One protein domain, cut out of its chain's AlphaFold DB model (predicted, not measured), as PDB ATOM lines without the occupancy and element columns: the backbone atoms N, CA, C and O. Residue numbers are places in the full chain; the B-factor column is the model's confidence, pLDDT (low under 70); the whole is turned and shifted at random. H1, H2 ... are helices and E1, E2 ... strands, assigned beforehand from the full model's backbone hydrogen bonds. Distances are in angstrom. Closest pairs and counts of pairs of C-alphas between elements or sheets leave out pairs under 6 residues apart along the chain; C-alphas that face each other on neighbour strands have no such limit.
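AT A GLANCE: This is residues 3 to 90 of the 95 residues of the protein "DNA polymerase, beta domain protein" of Bacillus mycoides (UniProt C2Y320). A long helix, H3, runs out of a small body, and residues 77 to 90 stick out as a free arm. Short H2 packs on H3 at a steep angle, while H1, beside the tiny strand E1, lies away from both. The 88 printed residues, mostly helix, hold H1, E1, H2 and H3 in that order. The whole is loose, radius of gyration of the C-alphas 16.9 A, spanning 52 by 31 by 23 A.

HOW THE PARTS SIT: H3, residues 58 to 89, touches H2, residues 40 to 49, with residues 65 to 72 alone, at a steep tilt of 64 degrees, opposite ways; the closest C-alphas, of Tyr 72 and Thr 40, are 5.9 A apart. E1, residues 32 to 34, pairs with no named strand; residues 3 to 4 pair with its residues 33 to 34, parallel. Its closest C-alpha to H1, residues 12 to 26, is Leu 32, 5.4 A from that of Ala 19. H1 is apart from H2 and H3. Every O i to N i+4 pair is within hydrogen-bond range in H1 and H2, 26 of 28 in H3.

IN THESE COORDINATES: H3 is 46.0 A long, H1 21.0 A. H1 begins at C-alpha 12 (-41.155, -44.983, -32.098); H3 ends at C-alpha 89 (-14.230, -42.447, 1.007), after a kink of 29 degrees near residue 79.

THE WHOLE: The printed part has no cut and no long link. Gly 90 is under pLDDT 70.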
ATOM      1  N   LEU A   3     -35.228 -31.857 -31.286       84.62
ATOM      2  CA  LEU A   3     -36.018 -32.162 -30.103       84.62
ATOM      3  C   LEU A   3     -37.381 -31.517 -30.243       84.62
ATOM      4  O   LEU A   3     -37.479 -30.383 -30.712       84.62
ATOM      5  N   PHE A   4     -38.415 -32.232 -29.818       88.50
ATOM      6  CA  PHE A   4     -39.773 -31.714 -29.845       88.50
ATOM      7  C   PHE A   4     -40.493 -31.979 -28.527       88.50
ATOM      8  O   PHE A   4     -40.188 -32.922 -27.798       88.50
ATOM      9  N   LEU A   5     -41.463 -31.116 -28.242       86.19
ATOM     10  CA  LEU A   5     -42.430 -31.278 -27.172       86.19
ATOM     11  C   LEU A   5     -43.809 -31.034 -27.784       86.19
ATOM     12  O   LEU A   5     -44.067 -29.954 -28.307       86.19
ATOM     13  N   SER A   6     -44.669 -32.045 -27.750       86.56
ATOM     14  CA  SER A   6     -46.019 -31.992 -28.313       86.56
ATOM     15  C   SER A   6     -46.966 -32.848 -27.480       86.56
ATOM     16  O   SER A   6     -46.531 -33.770 -26.793       86.56
ATOM     17  N   ASP A   7     -48.263 -32.554 -27.549       85.25
ATOM     18  CA  ASP A   7     -49.303 -33.436 -27.003       85.25
ATOM     19  C   ASP A   7     -49.549 -34.655 -27.899       85.25
ATOM     20  O   ASP A   7     -50.095 -35.667 -27.454       85.25
ATOM     21  N   ILE A   8     -49.120 -34.573 -29.162       85.81
ATOM     22  CA  ILE A   8     -49.158 -35.694 -30.093       85.81
ATOM     23  C   ILE A   8     -48.060 -36.670 -29.689       85.81
ATOM     24  O   ILE A   8     -46.868 -36.401 -29.851       85.81
ATOM     25  N   LYS A   9     -48.478 -37.829 -29.185       83.56
ATOM     26  CA  LYS A   9     -47.573 -38.951 -28.960       83.56
ATOM     27  C   LYS A   9     -47.284 -39.626 -30.289       83.56
ATOM     28  O   LYS A   9     -48.162 -40.271 -30.850       83.56
ATOM     29  N   LEU A  10     -46.048 -39.493 -30.751       87.44
ATOM     30  CA  LEU A  10     -45.542 -40.251 -31.887       87.44
ATOM     31  C   LEU A  10     -45.018 -41.597 -31.391       87.44
ATOM     32  O   LEU A  10     -44.199 -41.656 -30.468       87.44
ATOM     33  N   GLY A  11     -45.470 -42.684 -32.014       90.31
ATOM     34  CA  GLY A  11     -44.859 -43.991 -31.815       90.31
ATOM     35  C   GLY A  11     -43.387 -43.980 -32.242       90.31
ATOM     36  O   GLY A  11     -42.965 -43.156 -33.052       90.31
ATOM     37  N   ASN A  12     -42.581 -44.922 -31.739       90.25
ATOM     38  CA  ASN A  12     -41.155 -44.983 -32.098       90.25
ATOM     39  C   ASN A  12     -40.931 -45.097 -33.616       90.25
ATOM     40  O   ASN A  12     -40.013 -44.475 -34.141       90.25
ATOM     41  N   TYR A  13     -41.779 -45.861 -34.313       92.94
ATOM     42  CA  TYR A  13     -41.700 -46.020 -35.765       92.94
ATOM     43  C   TYR A  13     -42.064 -44.729 -36.510       92.94
ATOM     44  O   TYR A  13     -41.330 -44.301 -37.395       92.94
ATOM     45  N   GLU A  14     -43.146 -44.062 -36.108       93.12
ATOM     46  CA  GLU A  14     -43.576 -42.793 -36.709       93.12
ATOM     47  C   GLU A  14     -42.533 -41.695 -36.490       93.12
ATOM     48  O   GLU A  14     -42.194 -40.961 -37.413       93.12
ATOM     49  N   ARG A  15     -41.960 -41.627 -35.283       93.25
ATOM     50  CA  ARG A  15     -40.872 -40.697 -34.966       93.25
ATOM     51  C   ARG A  15     -39.635 -40.965 -35.819       93.25
ATOM     52  O   ARG A  15     -38.989 -40.014 -36.249       93.25
ATOM     53  N   PHE A  16     -39.305 -42.235 -36.060       93.00
ATOM     54  CA  PHE A  16     -38.190 -42.610 -36.924       93.00
ATOM     55  C   PHE A  16     -38.423 -42.160 -38.371       93.00
ATOM     56  O   PHE A  16     -37.543 -41.520 -38.941       93.00
ATOM     57  N   LEU A  17     -39.606 -42.418 -38.938       95.44
ATOM     58  CA  LEU A  17     -39.947 -41.965 -40.292       95.44
ATOM     59  C   LEU A  17     -39.887 -40.439 -40.411       95.44
ATOM     60  O   LEU A  17     -39.228 -39.924 -41.309       95.44
ATOM     61  N   LEU A  18     -40.474 -39.719 -39.453       94.69
ATOM     62  CA  LEU A  18     -40.432 -38.258 -39.428       94.69
ATOM     63  C   LEU A  18     -38.995 -37.721 -39.342       94.69
ATOM     64  O   LEU A  18     -38.665 -36.715 -39.964       94.69
ATOM     65  N   ALA A  19     -38.120 -38.385 -38.585       94.56
ATOM     66  CA  ALA A  19     -36.710 -38.018 -38.518       94.56
ATOM     67  C   ALA A  19     -36.014 -38.170 -39.882       94.56
ATOM     68  O   ALA A  19     -35.226 -37.302 -40.248       94.56
ATOM     69  N   GLN A  20     -36.326 -39.227 -40.642       95.94
ATOM     70  CA  GLN A  20     -35.791 -39.420 -41.996       95.94
ATOM     71  C   GLN A  20     -36.317 -38.365 -42.974       95.94
ATOM     72  O   GLN A  20     -35.527 -37.749 -43.680       95.94
ATOM     73  N   GLU A  21     -37.618 -38.070 -42.945       96.50
ATOM     74  CA  GLU A  21     -38.205 -37.012 -43.778       96.50
ATOM     75  C   GLU A  21     -37.555 -35.647 -43.505       96.50
ATOM     76  O   GLU A  21     -37.210 -34.906 -44.425       96.50
ATOM     77  N   LEU A  22     -37.331 -35.318 -42.229       94.62
ATOM     78  CA  LEU A  22     -36.619 -34.101 -41.851       94.62
ATOM     79  C   LEU A  22     -35.166 -34.120 -42.334       94.62
ATOM     80  O   LEU A  22     -34.688 -33.088 -42.804       94.62
ATOM     81  N   ALA A  23     -34.477 -35.260 -42.226       95.69
ATOM     82  CA  ALA A  23     -33.098 -35.421 -42.678       95.69
ATOM     83  C   ALA A  23     -32.949 -35.185 -44.186       95.69
ATOM     84  O   ALA A  23     -32.024 -34.481 -44.605       95.69
ATOM     85  N   ASP A  24     -33.901 -35.684 -44.976       96.75
ATOM     86  CA  ASP A  24     -33.957 -35.474 -46.422       96.75
ATOM     87  C   ASP A  24     -34.142 -33.993 -46.772       96.75
ATOM     88  O   ASP A  24     -33.465 -33.483 -47.667       96.75
ATOM     89  N   ILE A  25     -34.997 -33.275 -46.034       96.31
ATOM     90  CA  ILE A  25     -35.254 -31.839 -46.240       96.31
ATOM     91  C   ILE A  25     -34.026 -30.991 -45.893       96.31
ATOM     92  O   ILE A  25     -33.695 -30.048 -46.612       96.31
ATOM     93  N   VAL A  26     -33.359 -31.281 -44.772       94.06
ATOM     94  CA  VAL A  26     -32.212 -30.482 -44.299       94.06
ATOM     95  C   VAL A  26     -30.869 -30.963 -44.855       94.06
ATOM     96  O   VAL A  26     -29.837 -30.351 -44.565       94.06
ATOM     97  N   HIS A  27     -30.878 -32.047 -45.637       94.94
ATOM     98  CA  HIS A  27     -29.710 -32.728 -46.198       94.94
ATOM     99  C   HIS A  27     -28.633 -33.067 -45.152       94.94
ATOM    100  O   HIS A  27     -27.433 -32.920 -45.402       94.94
ATOM    101  N   ARG A  28     -29.060 -33.469 -43.948       93.25
ATOM    102  CA  ARG A  28     -28.195 -33.869 -42.823       93.25
ATOM    103  C   ARG A  28     -28.926 -34.848 -41.922       93.25
ATOM    104  O   ARG A  28     -30.132 -34.726 -41.757       93.25
ATOM    105  N   ASP A  29     -28.183 -35.715 -41.245       92.75
ATOM    106  CA  ASP A  29     -28.762 -36.656 -40.287       92.75
ATOM    107  C   ASP A  29     -29.524 -35.934 -39.163       92.75
ATOM    108  O   ASP A  29     -28.993 -35.070 -38.449       92.75
ATOM    109  N   VAL A  30     -30.787 -36.324 -38.983       93.31
ATOM    110  CA  VAL A  30     -31.659 -35.839 -37.914       93.31
ATOM    111  C   VAL A  30     -31.962 -36.995 -36.970       93.31
ATOM    112  O   VAL A  30     -32.591 -37.978 -37.338       93.31
ATOM    113  N   ASP A  31     -31.537 -36.842 -35.722       90.62
ATOM    114  CA  ASP A  31     -32.003 -37.661 -34.605       90.62
ATOM    115  C   ASP A  31     -33.131 -36.911 -33.896       90.62
ATOM    116  O   ASP A  31     -32.875 -35.829 -33.363       90.62
ATOM    117  N   LEU A  32     -34.361 -37.426 -33.949       92.31
ATOM    118  CA  LEU A  32     -35.550 -36.777 -33.395       92.31
ATOM    119  C   LEU A  32     -35.932 -37.397 -32.049       92.31
ATOM    120  O   LEU A  32     -36.325 -38.565 -31.973       92.31
ATOM    121  N   VAL A  33     -35.888 -36.586 -30.993       89.31
ATOM    122  CA  VAL A  33     -36.153 -37.028 -29.619       89.31
ATOM    123  C   VAL A  33     -37.349 -36.284 -29.020       89.31
ATOM    124  O   VAL A  33     -37.478 -35.065 -29.140       89.31
ATOM    125  N   ASP A  34     -38.223 -37.038 -28.352       91.19
ATOM    126  CA  ASP A  34     -39.351 -36.503 -27.586       91.19
ATOM    127  C   ASP A  34     -38.872 -36.069 -26.193       91.19
ATOM    128  O   ASP A  34     -38.419 -36.886 -25.384       91.19
ATOM    129  N   LEU A  35     -38.989 -34.772 -25.904       88.31
ATOM    130  CA  LEU A  35     -38.594 -34.191 -24.624       88.31
ATOM    131  C   LEU A  35     -39.397 -34.740 -23.446       88.31
ATOM    132  O   LEU A  35     -38.875 -34.760 -22.335       88.31
ATOM    133  N   SER A  36     -40.632 -35.200 -23.650       85.94
ATOM    134  CA  SER A  36     -41.472 -35.728 -22.571       85.94
ATOM    135  C   SER A  36     -40.935 -37.038 -21.979       85.94
ATOM    136  O   SER A  36     -41.116 -37.288 -20.788       85.94
ATOM    137  N   GLY A  37     -40.233 -37.839 -22.789       84.81
ATOM    138  CA  GLY A  37     -39.592 -39.093 -22.376       84.81
ATOM    139  C   GLY A  37     -38.116 -38.957 -21.988       84.81
ATOM    140  O   GLY A  37     -37.512 -39.926 -21.530       84.81
ATOM    141  N   ALA A  38     -37.519 -37.779 -22.176       90.12
ATOM    142  CA  ALA A  38     -36.120 -37.519 -21.854       90.12
ATOM    143  C   ALA A  38     -35.875 -37.424 -20.338       90.12
ATOM    144  O   ALA A  38     -36.729 -36.984 -19.568       90.12
ATOM    145  N   SER A  39     -34.663 -37.785 -19.901       94.19
ATOM    146  CA  SER A  39     -34.266 -37.626 -18.497       94.19
ATOM    147  C   SER A  39     -34.183 -36.147 -18.103       94.19
ATOM    148  O   SER A  39     -33.850 -35.292 -18.924       94.19
ATOM    149  N   THR A  40     -34.408 -35.833 -16.825       94.81
ATOM    150  CA  THR A  40     -34.316 -34.454 -16.309       94.81
ATOM    151  C   THR A  40     -32.945 -33.819 -16.555       94.81
ATOM    152  O   THR A  40     -32.870 -32.633 -16.863       94.81
ATOM    153  N   VAL A  41     -31.862 -34.600 -16.466       95.12
ATOM    154  CA  VAL A  41     -30.501 -34.129 -16.781       95.12
ATOM    155  C   VAL A  41     -30.409 -33.707 -18.245       95.12
ATOM    156  O   VAL A  41     -29.920 -32.622 -18.546       95.12
ATOM    157  N   PHE A  42     -30.917 -34.541 -19.153       94.25
ATOM    158  CA  PHE A  42     -30.853 -34.264 -20.581       94.25
ATOM    159  C   PHE A  42     -31.744 -33.081 -20.975       94.25
ATOM    160  O   PHE A  42     -31.297 -32.189 -21.690       94.25
ATOM    161  N   GLN A  43     -32.963 -33.001 -20.434       95.50
ATOM    162  CA  GLN A  43     -33.834 -31.838 -20.615       95.50
ATOM    163  C   GLN A  43     -33.155 -30.541 -20.136       95.50
ATOM    164  O   GLN A  43     -33.188 -29.541 -20.846       95.50
ATOM    165  N   ALA A  44     -32.501 -30.546 -18.966       95.44
ATOM    166  CA  ALA A  44     -31.795 -29.372 -18.448       95.44
ATOM    167  C   ALA A  44     -30.611 -28.958 -19.338       95.44
ATOM    168  O   ALA A  44     -30.423 -27.768 -19.594       95.44
ATOM    169  N   GLN A  45     -29.853 -29.926 -19.863       94.94
ATOM    170  CA  GLN A  45     -28.797 -29.660 -20.841       94.94
ATOM    171  C   GLN A  45     -29.362 -28.979 -22.092       94.94
ATOM    172  O   GLN A  45     -28.810 -27.984 -22.553       94.94
ATOM    173  N   ILE A  46     -30.492 -29.465 -22.607       93.62
ATOM    174  CA  ILE A  46     -31.155 -28.899 -23.786       93.62
ATOM    175  C   ILE A  46     -31.616 -27.466 -23.535       93.62
ATOM    176  O   ILE A  46     -31.424 -26.619 -24.400       93.62
ATOM    177  N   ILE A  47     -32.183 -27.174 -22.364       94.38
ATOM    178  CA  ILE A  47     -32.571 -25.805 -22.000       94.38
ATOM    179  C   ILE A  47     -31.345 -24.885 -21.983       94.38
ATOM    180  O   ILE A  47     -31.427 -23.739 -22.412       94.38
ATOM    181  N   HIS A  48     -30.203 -25.382 -21.505       93.75
ATOM    182  CA  HIS A  48     -28.995 -24.575 -21.361       93.75
ATOM    183  C   HIS A  48     -28.241 -24.344 -22.680       93.75
ATOM    184  O   HIS A  48     -27.719 -23.255 -22.904       93.75
ATOM    185  N   THR A  49     -28.152 -25.360 -23.544       94.06
ATOM    186  CA  THR A  49     -27.297 -25.326 -24.746       94.06
ATOM    187  C   THR A  49     -28.072 -25.347 -26.058       94.06
ATOM    188  O   THR A  49     -27.496 -25.134 -27.124       94.06
ATOM    189  N   GLY A  50     -29.354 -25.696 -26.010       91.38
ATOM    190  CA  GLY A  50     -30.200 -25.839 -27.183       91.38
ATOM    191  C   GLY A  50     -30.599 -24.497 -27.783       91.38
ATOM    192  O   GLY A  50     -30.553 -23.447 -27.146       91.38
ATOM    193  N   LYS A  51     -31.037 -24.547 -29.041       93.44
ATOM    194  CA  LYS A  51     -31.626 -23.408 -29.744       93.44
ATOM    195  C   LYS A  51     -33.057 -23.753 -30.129       93.44
ATOM    196  O   LYS A  51     -33.287 -24.753 -30.807       93.44
ATOM    197  N   THR A  52     -34.010 -22.915 -29.736       93.19
ATOM    198  CA  THR A  52     -35.402 -23.048 -30.174       93.19
ATOM    199  C   THR A  52     -35.498 -22.774 -31.673       93.19
ATOM    200  O   THR A  52     -35.116 -21.703 -32.140       93.19
ATOM    201  N   VAL A  53     -35.989 -23.761 -32.425       92.00
ATOM    202  CA  VAL A  53     -36.232 -23.650 -33.873       92.00
ATOM    203  C   VAL A  53     -37.671 -23.211 -34.156       92.00
ATOM    204  O   VAL A  53     -37.901 -22.425 -35.068       92.00
ATOM    205  N   PHE A  54     -38.627 -23.683 -33.354       93.00
ATOM    206  CA  PHE A  54     -40.040 -23.325 -33.441       93.00
ATOM    207  C   PHE A  54     -40.691 -23.402 -32.056       93.00
ATOM    208  O   PHE A  54     -40.355 -24.280 -31.260       93.00
ATOM    209  N   CYS A  55     -41.618 -22.487 -31.780       93.75
ATOM    210  CA  CYS A  55     -42.416 -22.451 -30.561       93.75
ATOM    211  C   CYS A  55     -43.776 -21.832 -30.895       93.75
ATOM    212  O   CYS A  55     -43.838 -20.697 -31.364       93.75
ATOM    213  N   SER A  56     -44.856 -22.586 -30.698       94.00
ATOM    214  CA  SER A  56     -46.226 -22.098 -30.908       94.00
ATOM    215  C   SER A  56     -46.872 -21.553 -29.634       94.00
ATOM    216  O   SER A  56     -47.902 -20.895 -29.715       94.00
ATOM    217  N   ASP A  57     -46.299 -21.863 -28.469       94.56
ATOM    218  CA  ASP A  57     -46.836 -21.551 -27.144       94.56
ATOM    219  C   ASP A  57     -45.677 -21.232 -26.183       94.56
ATOM    220  O   ASP A  57     -45.039 -22.122 -25.609       94.56
ATOM    221  N   GLU A  58     -45.375 -19.939 -26.048       95.50
ATOM    222  CA  GLU A  58     -44.285 -19.447 -25.198       95.50
ATOM    223  C   GLU A  58     -44.561 -19.649 -23.706       95.50
ATOM    224  O   GLU A  58     -43.637 -19.932 -22.944       95.50
ATOM    225  N   GLU A  59     -45.821 -19.564 -23.271       96.69
ATOM    226  CA  GLU A  59     -46.170 -19.786 -21.866       96.69
ATOM    227  C   GLU A  59     -45.863 -21.232 -21.475       96.69
ATOM    228  O   GLU A  59     -45.171 -21.491 -20.485       96.69
ATOM    229  N   ARG A  60     -46.283 -22.187 -22.310       94.25
ATOM    230  CA  ARG A  60     -45.964 -23.603 -22.120       94.25
ATOM    231  C   ARG A  60     -44.461 -23.862 -22.125       94.25
ATOM    232  O   ARG A  60     -43.989 -24.651 -21.302       94.25
ATOM    233  N   LYS A  61     -43.707 -23.216 -23.020       94.25
ATOM    234  CA  LYS A  61     -42.241 -23.322 -23.059       94.25
ATOM    235  C   LYS A  61     -41.617 -22.841 -21.747       94.25
ATOM    236  O   LYS A  61     -40.841 -23.581 -21.147       94.25
ATOM    237  N   ILE A  62     -42.005 -21.662 -21.260       95.75
ATOM    238  CA  ILE A  62     -41.501 -21.093 -20.001       95.75
ATOM    239  C   ILE A  62     -41.849 -22.001 -18.811       95.75
ATOM    240  O   ILE A  62     -40.989 -22.294 -17.977       95.75
ATOM    241  N   ILE A  63     -43.083 -22.509 -18.741       96.44
ATOM    242  CA  ILE A  63     -43.512 -23.441 -17.685       96.44
ATOM    243  C   ILE A  63     -42.675 -24.725 -17.708       96.44
ATOM    244  O   ILE A  63     -42.240 -25.194 -16.651       96.44
ATOM    245  N   PHE A  64     -42.436 -25.291 -18.894       94.25
ATOM    246  CA  PHE A  64     -41.585 -26.466 -19.056       94.25
ATOM    247  C   PHE A  64     -40.160 -26.187 -18.571       94.25
ATOM    248  O   PHE A  64     -39.642 -26.936 -17.742       94.25
ATOM    249  N   GLU A  65     -39.560 -25.077 -19.005       95.38
ATOM    250  CA  GLU A  65     -38.198 -24.695 -18.634       95.38
ATOM    251  C   GLU A  65     -38.039 -24.535 -17.119       95.38
ATOM    252  O   GLU A  65     -37.160 -25.150 -16.510       95.38
ATOM    253  N   MET A  66     -38.943 -23.784 -16.483       96.81
ATOM    254  CA  MET A  66     -38.936 -23.596 -15.030       96.81
ATOM    255  C   MET A  66     -39.086 -24.921 -14.278       96.81
ATOM    256  O   MET A  66     -38.371 -25.175 -13.304       96.81
ATOM    257  N   LYS A  67     -40.009 -25.785 -14.722       96.38
ATOM    258  CA  LYS A  67     -40.241 -27.087 -14.089       96.38
ATOM    259  C   LYS A  67     -39.005 -27.975 -14.191       96.38
ATOM    260  O   LYS A  67     -38.591 -28.544 -13.180       96.38
ATOM    261  N   THR A  68     -38.409 -28.079 -15.375       96.12
ATOM    262  CA  THR A  68     -37.216 -28.898 -15.597       96.12
ATOM    263  C   THR A  68     -36.036 -28.394 -14.777       96.12
ATOM    264  O   THR A  68     -35.394 -29.201 -14.108       96.12
ATOM    265  N   LEU A  69     -35.776 -27.083 -14.753       96.44
ATOM    266  CA  LEU A  69     -34.679 -26.518 -13.961       96.44
ATOM    267  C   LEU A  69     -34.876 -26.766 -12.461       96.44
ATOM    268  O   LEU A  69     -33.940 -27.178 -11.782       96.44
ATOM    269  N   LYS A  70     -36.106 -26.623 -11.949       97.06
ATOM    270  CA  LYS A  70     -36.428 -26.964 -10.555       97.06
ATOM    271  C   LYS A  70     -36.176 -28.444 -10.250       97.06
ATOM    272  O   LYS A  70     -35.597 -28.769  -9.216       97.06
ATOM    273  N   MET A  71     -36.620 -29.345 -11.130       96.25
ATOM    274  CA  MET A  71     -36.394 -30.786 -10.969       96.25
ATOM    275  C   MET A  71     -34.902 -31.131 -11.026       96.25
ATOM    276  O   MET A  71     -34.441 -31.960 -10.247       96.25
ATOM    277  N   TYR A  72     -34.149 -30.480 -11.913       96.75
ATOM    278  CA  TYR A  72     -32.712 -30.676 -12.054       96.75
ATOM    279  C   TYR A  72     -31.937 -30.213 -10.816       96.75
ATOM    280  O   TYR A  72     -31.092 -30.956 -10.323       96.75
ATOM    281  N   SER A  73     -32.264 -29.041 -10.259       95.19
ATOM    282  CA  SER A  73     -31.665 -28.568  -9.004       95.19
ATOM    283  C   SER A  73     -31.898 -29.556  -7.864       95.19
ATOM    284  O   SER A  73     -30.944 -29.958  -7.206       95.19
ATOM    285  N   LYS A  74     -33.138 -30.034  -7.698       95.56
ATOM    286  CA  LYS A  74     -33.467 -31.037  -6.676       95.56
ATOM    287  C   LYS A  74     -32.688 -32.343  -6.873       95.56
ATOM    288  O   LYS A  74     -32.134 -32.877  -5.919       95.56
ATOM    289  N   LEU A  75     -32.606 -32.842  -8.109       93.81
ATOM    290  CA  LEU A  75     -31.830 -34.042  -8.432       93.81
ATOM    291  C   LEU A  75     -30.346 -33.875  -8.068       93.81
ATOM    292  O   LEU A  75     -29.717 -34.819  -7.595       93.81
ATOM    293  N   ASN A  76     -29.780 -32.689  -8.285       92.12
ATOM    294  CA  ASN A  76     -28.394 -32.404  -7.925       92.12
ATOM    295  C   ASN A  76     -28.188 -32.306  -6.411       92.12
ATOM    296  O   ASN A  76     -27.187 -32.819  -5.927       92.12
ATOM    297  N   GLU A  77     -29.125 -31.718  -5.664       91.69
ATOM    298  CA  GLU A  77     -29.090 -31.708  -4.192       91.69
ATOM    299  C   GLU A  77     -29.089 -33.136  -3.628       91.69
ATOM    300  O   GLU A  77     -28.257 -33.476  -2.787       91.69
ATOM    301  N   GLU A  78     -29.964 -34.002  -4.146       90.94
ATOM    302  CA  GLU A  78     -30.030 -35.415  -3.755       90.94
ATOM    303  C   GLU A  78     -28.731 -36.164  -4.101       90.94
ATOM    304  O   GLU A  78     -28.225 -36.957  -3.304       90.94
ATOM    305  N   ARG A  79     -28.143 -35.882  -5.272       88.06
ATOM    306  CA  ARG A  79     -26.862 -36.467  -5.701       88.06
ATOM    307  C   ARG A  79     -25.663 -35.928  -4.925       88.06
ATOM    308  O   ARG A  79     -24.687 -36.659  -4.773       88.06
ATOM    309  N   GLN A  80     -25.710 -34.690  -4.433       87.50
ATOM    310  CA  GLN A  80     -24.595 -34.065  -3.719       87.50
ATOM    311  C   GLN A  80     -24.192 -34.884  -2.492       87.50
ATOM    312  O   GLN A  80     -23.005 -35.075  -2.250       87.50
ATOM    313  N   ILE A  81     -25.168 -35.461  -1.786       84.00
ATOM    314  CA  ILE A  81     -24.933 -36.343  -0.633       84.00
ATOM    315  C   ILE A  81     -24.093 -37.565  -1.035       84.00
ATOM    316  O   ILE A  81     -23.153 -37.936  -0.333       84.00
ATOM    317  N   VAL A  82     -24.405 -38.169  -2.186       81.50
ATOM    318  CA  VAL A  82     -23.663 -39.316  -2.730       81.50
ATOM    319  C   VAL A  82     -22.251 -38.896  -3.138       81.50
ATOM    320  O   VAL A  82     -21.285 -39.572  -2.795       81.50
ATOM    321  N   PHE A  83     -22.104 -37.757  -3.819       79.56
ATOM    322  CA  PHE A  83     -20.789 -37.237  -4.202       79.56
ATOM    323  C   PHE A  83     -19.918 -36.881  -2.995       79.56
ATOM    324  O   PHE A  83     -18.708 -37.110  -3.029       79.56
ATOM    325  N   ASP A  84     -20.508 -36.351  -1.925       83.38
ATOM    326  CA  ASP A  84     -19.799 -36.034  -0.689       83.38
ATOM    327  C   ASP A  84     -19.324 -37.303   0.030       83.38
ATOM    328  O   ASP A  84     -18.206 -37.324   0.546       83.38
ATOM    329  N   ASP A  85     -20.122 -38.376   0.033       80.88
ATOM    330  CA  ASP A  85     -19.709 -39.684   0.562       80.88
ATOM    331  C   ASP A  85     -18.586 -40.310  -0.284       80.88
ATOM    332  O   ASP A  85     -17.576 -40.742   0.269       80.88
ATOM    333  N   ILE A  86     -18.684 -40.254  -1.618       80.00
ATOM    334  CA  ILE A  86     -17.616 -40.705  -2.531       80.00
ATOM    335  C   ILE A  86     -16.316 -39.923  -2.283       80.00
ATOM    336  O   ILE A  86     -15.245 -40.521  -2.180       80.00
ATOM    337  N   LYS A  87     -16.384 -38.593  -2.124       76.50
ATOM    338  CA  LYS A  87     -15.209 -37.761  -1.807       76.50
ATOM    339  C   LYS A  87     -14.602 -38.108  -0.448       76.50
ATOM    340  O   LYS A  87     -13.380 -38.148  -0.332       76.50
ATOM    341  N   LYS A  88     -15.429 -38.370   0.573       76.44
ATOM    342  CA  LYS A  88     -14.973 -38.766   1.919       76.44
ATOM    343  C   LYS A  88     -14.314 -40.146   1.943       76.44
ATOM    344  O   LYS A  88     -13.403 -40.353   2.738       76.44
ATOM    345  N   ARG A  89     -14.762 -41.074   1.093       74.56
ATOM    346  CA  ARG A  89     -14.230 -42.447   1.007       74.56
ATOM    347  C   ARG A  89     -12.944 -42.566   0.186       74.56
ATOM    348  O   ARG A  89     -12.302 -43.609   0.239       74.56
ATOM    349  N   GLY A  90     -12.534 -41.498  -0.501       61.09
ATOM    350  CA  GLY A  90     -11.434 -41.542  -1.458       61.09
ATOM    351  C   GLY A  90     -11.907 -42.148  -2.779       61.09
ATOM    352  O   GLY A  90     -12.617 -43.147  -2.808       61.09
TER     353      GLY A  90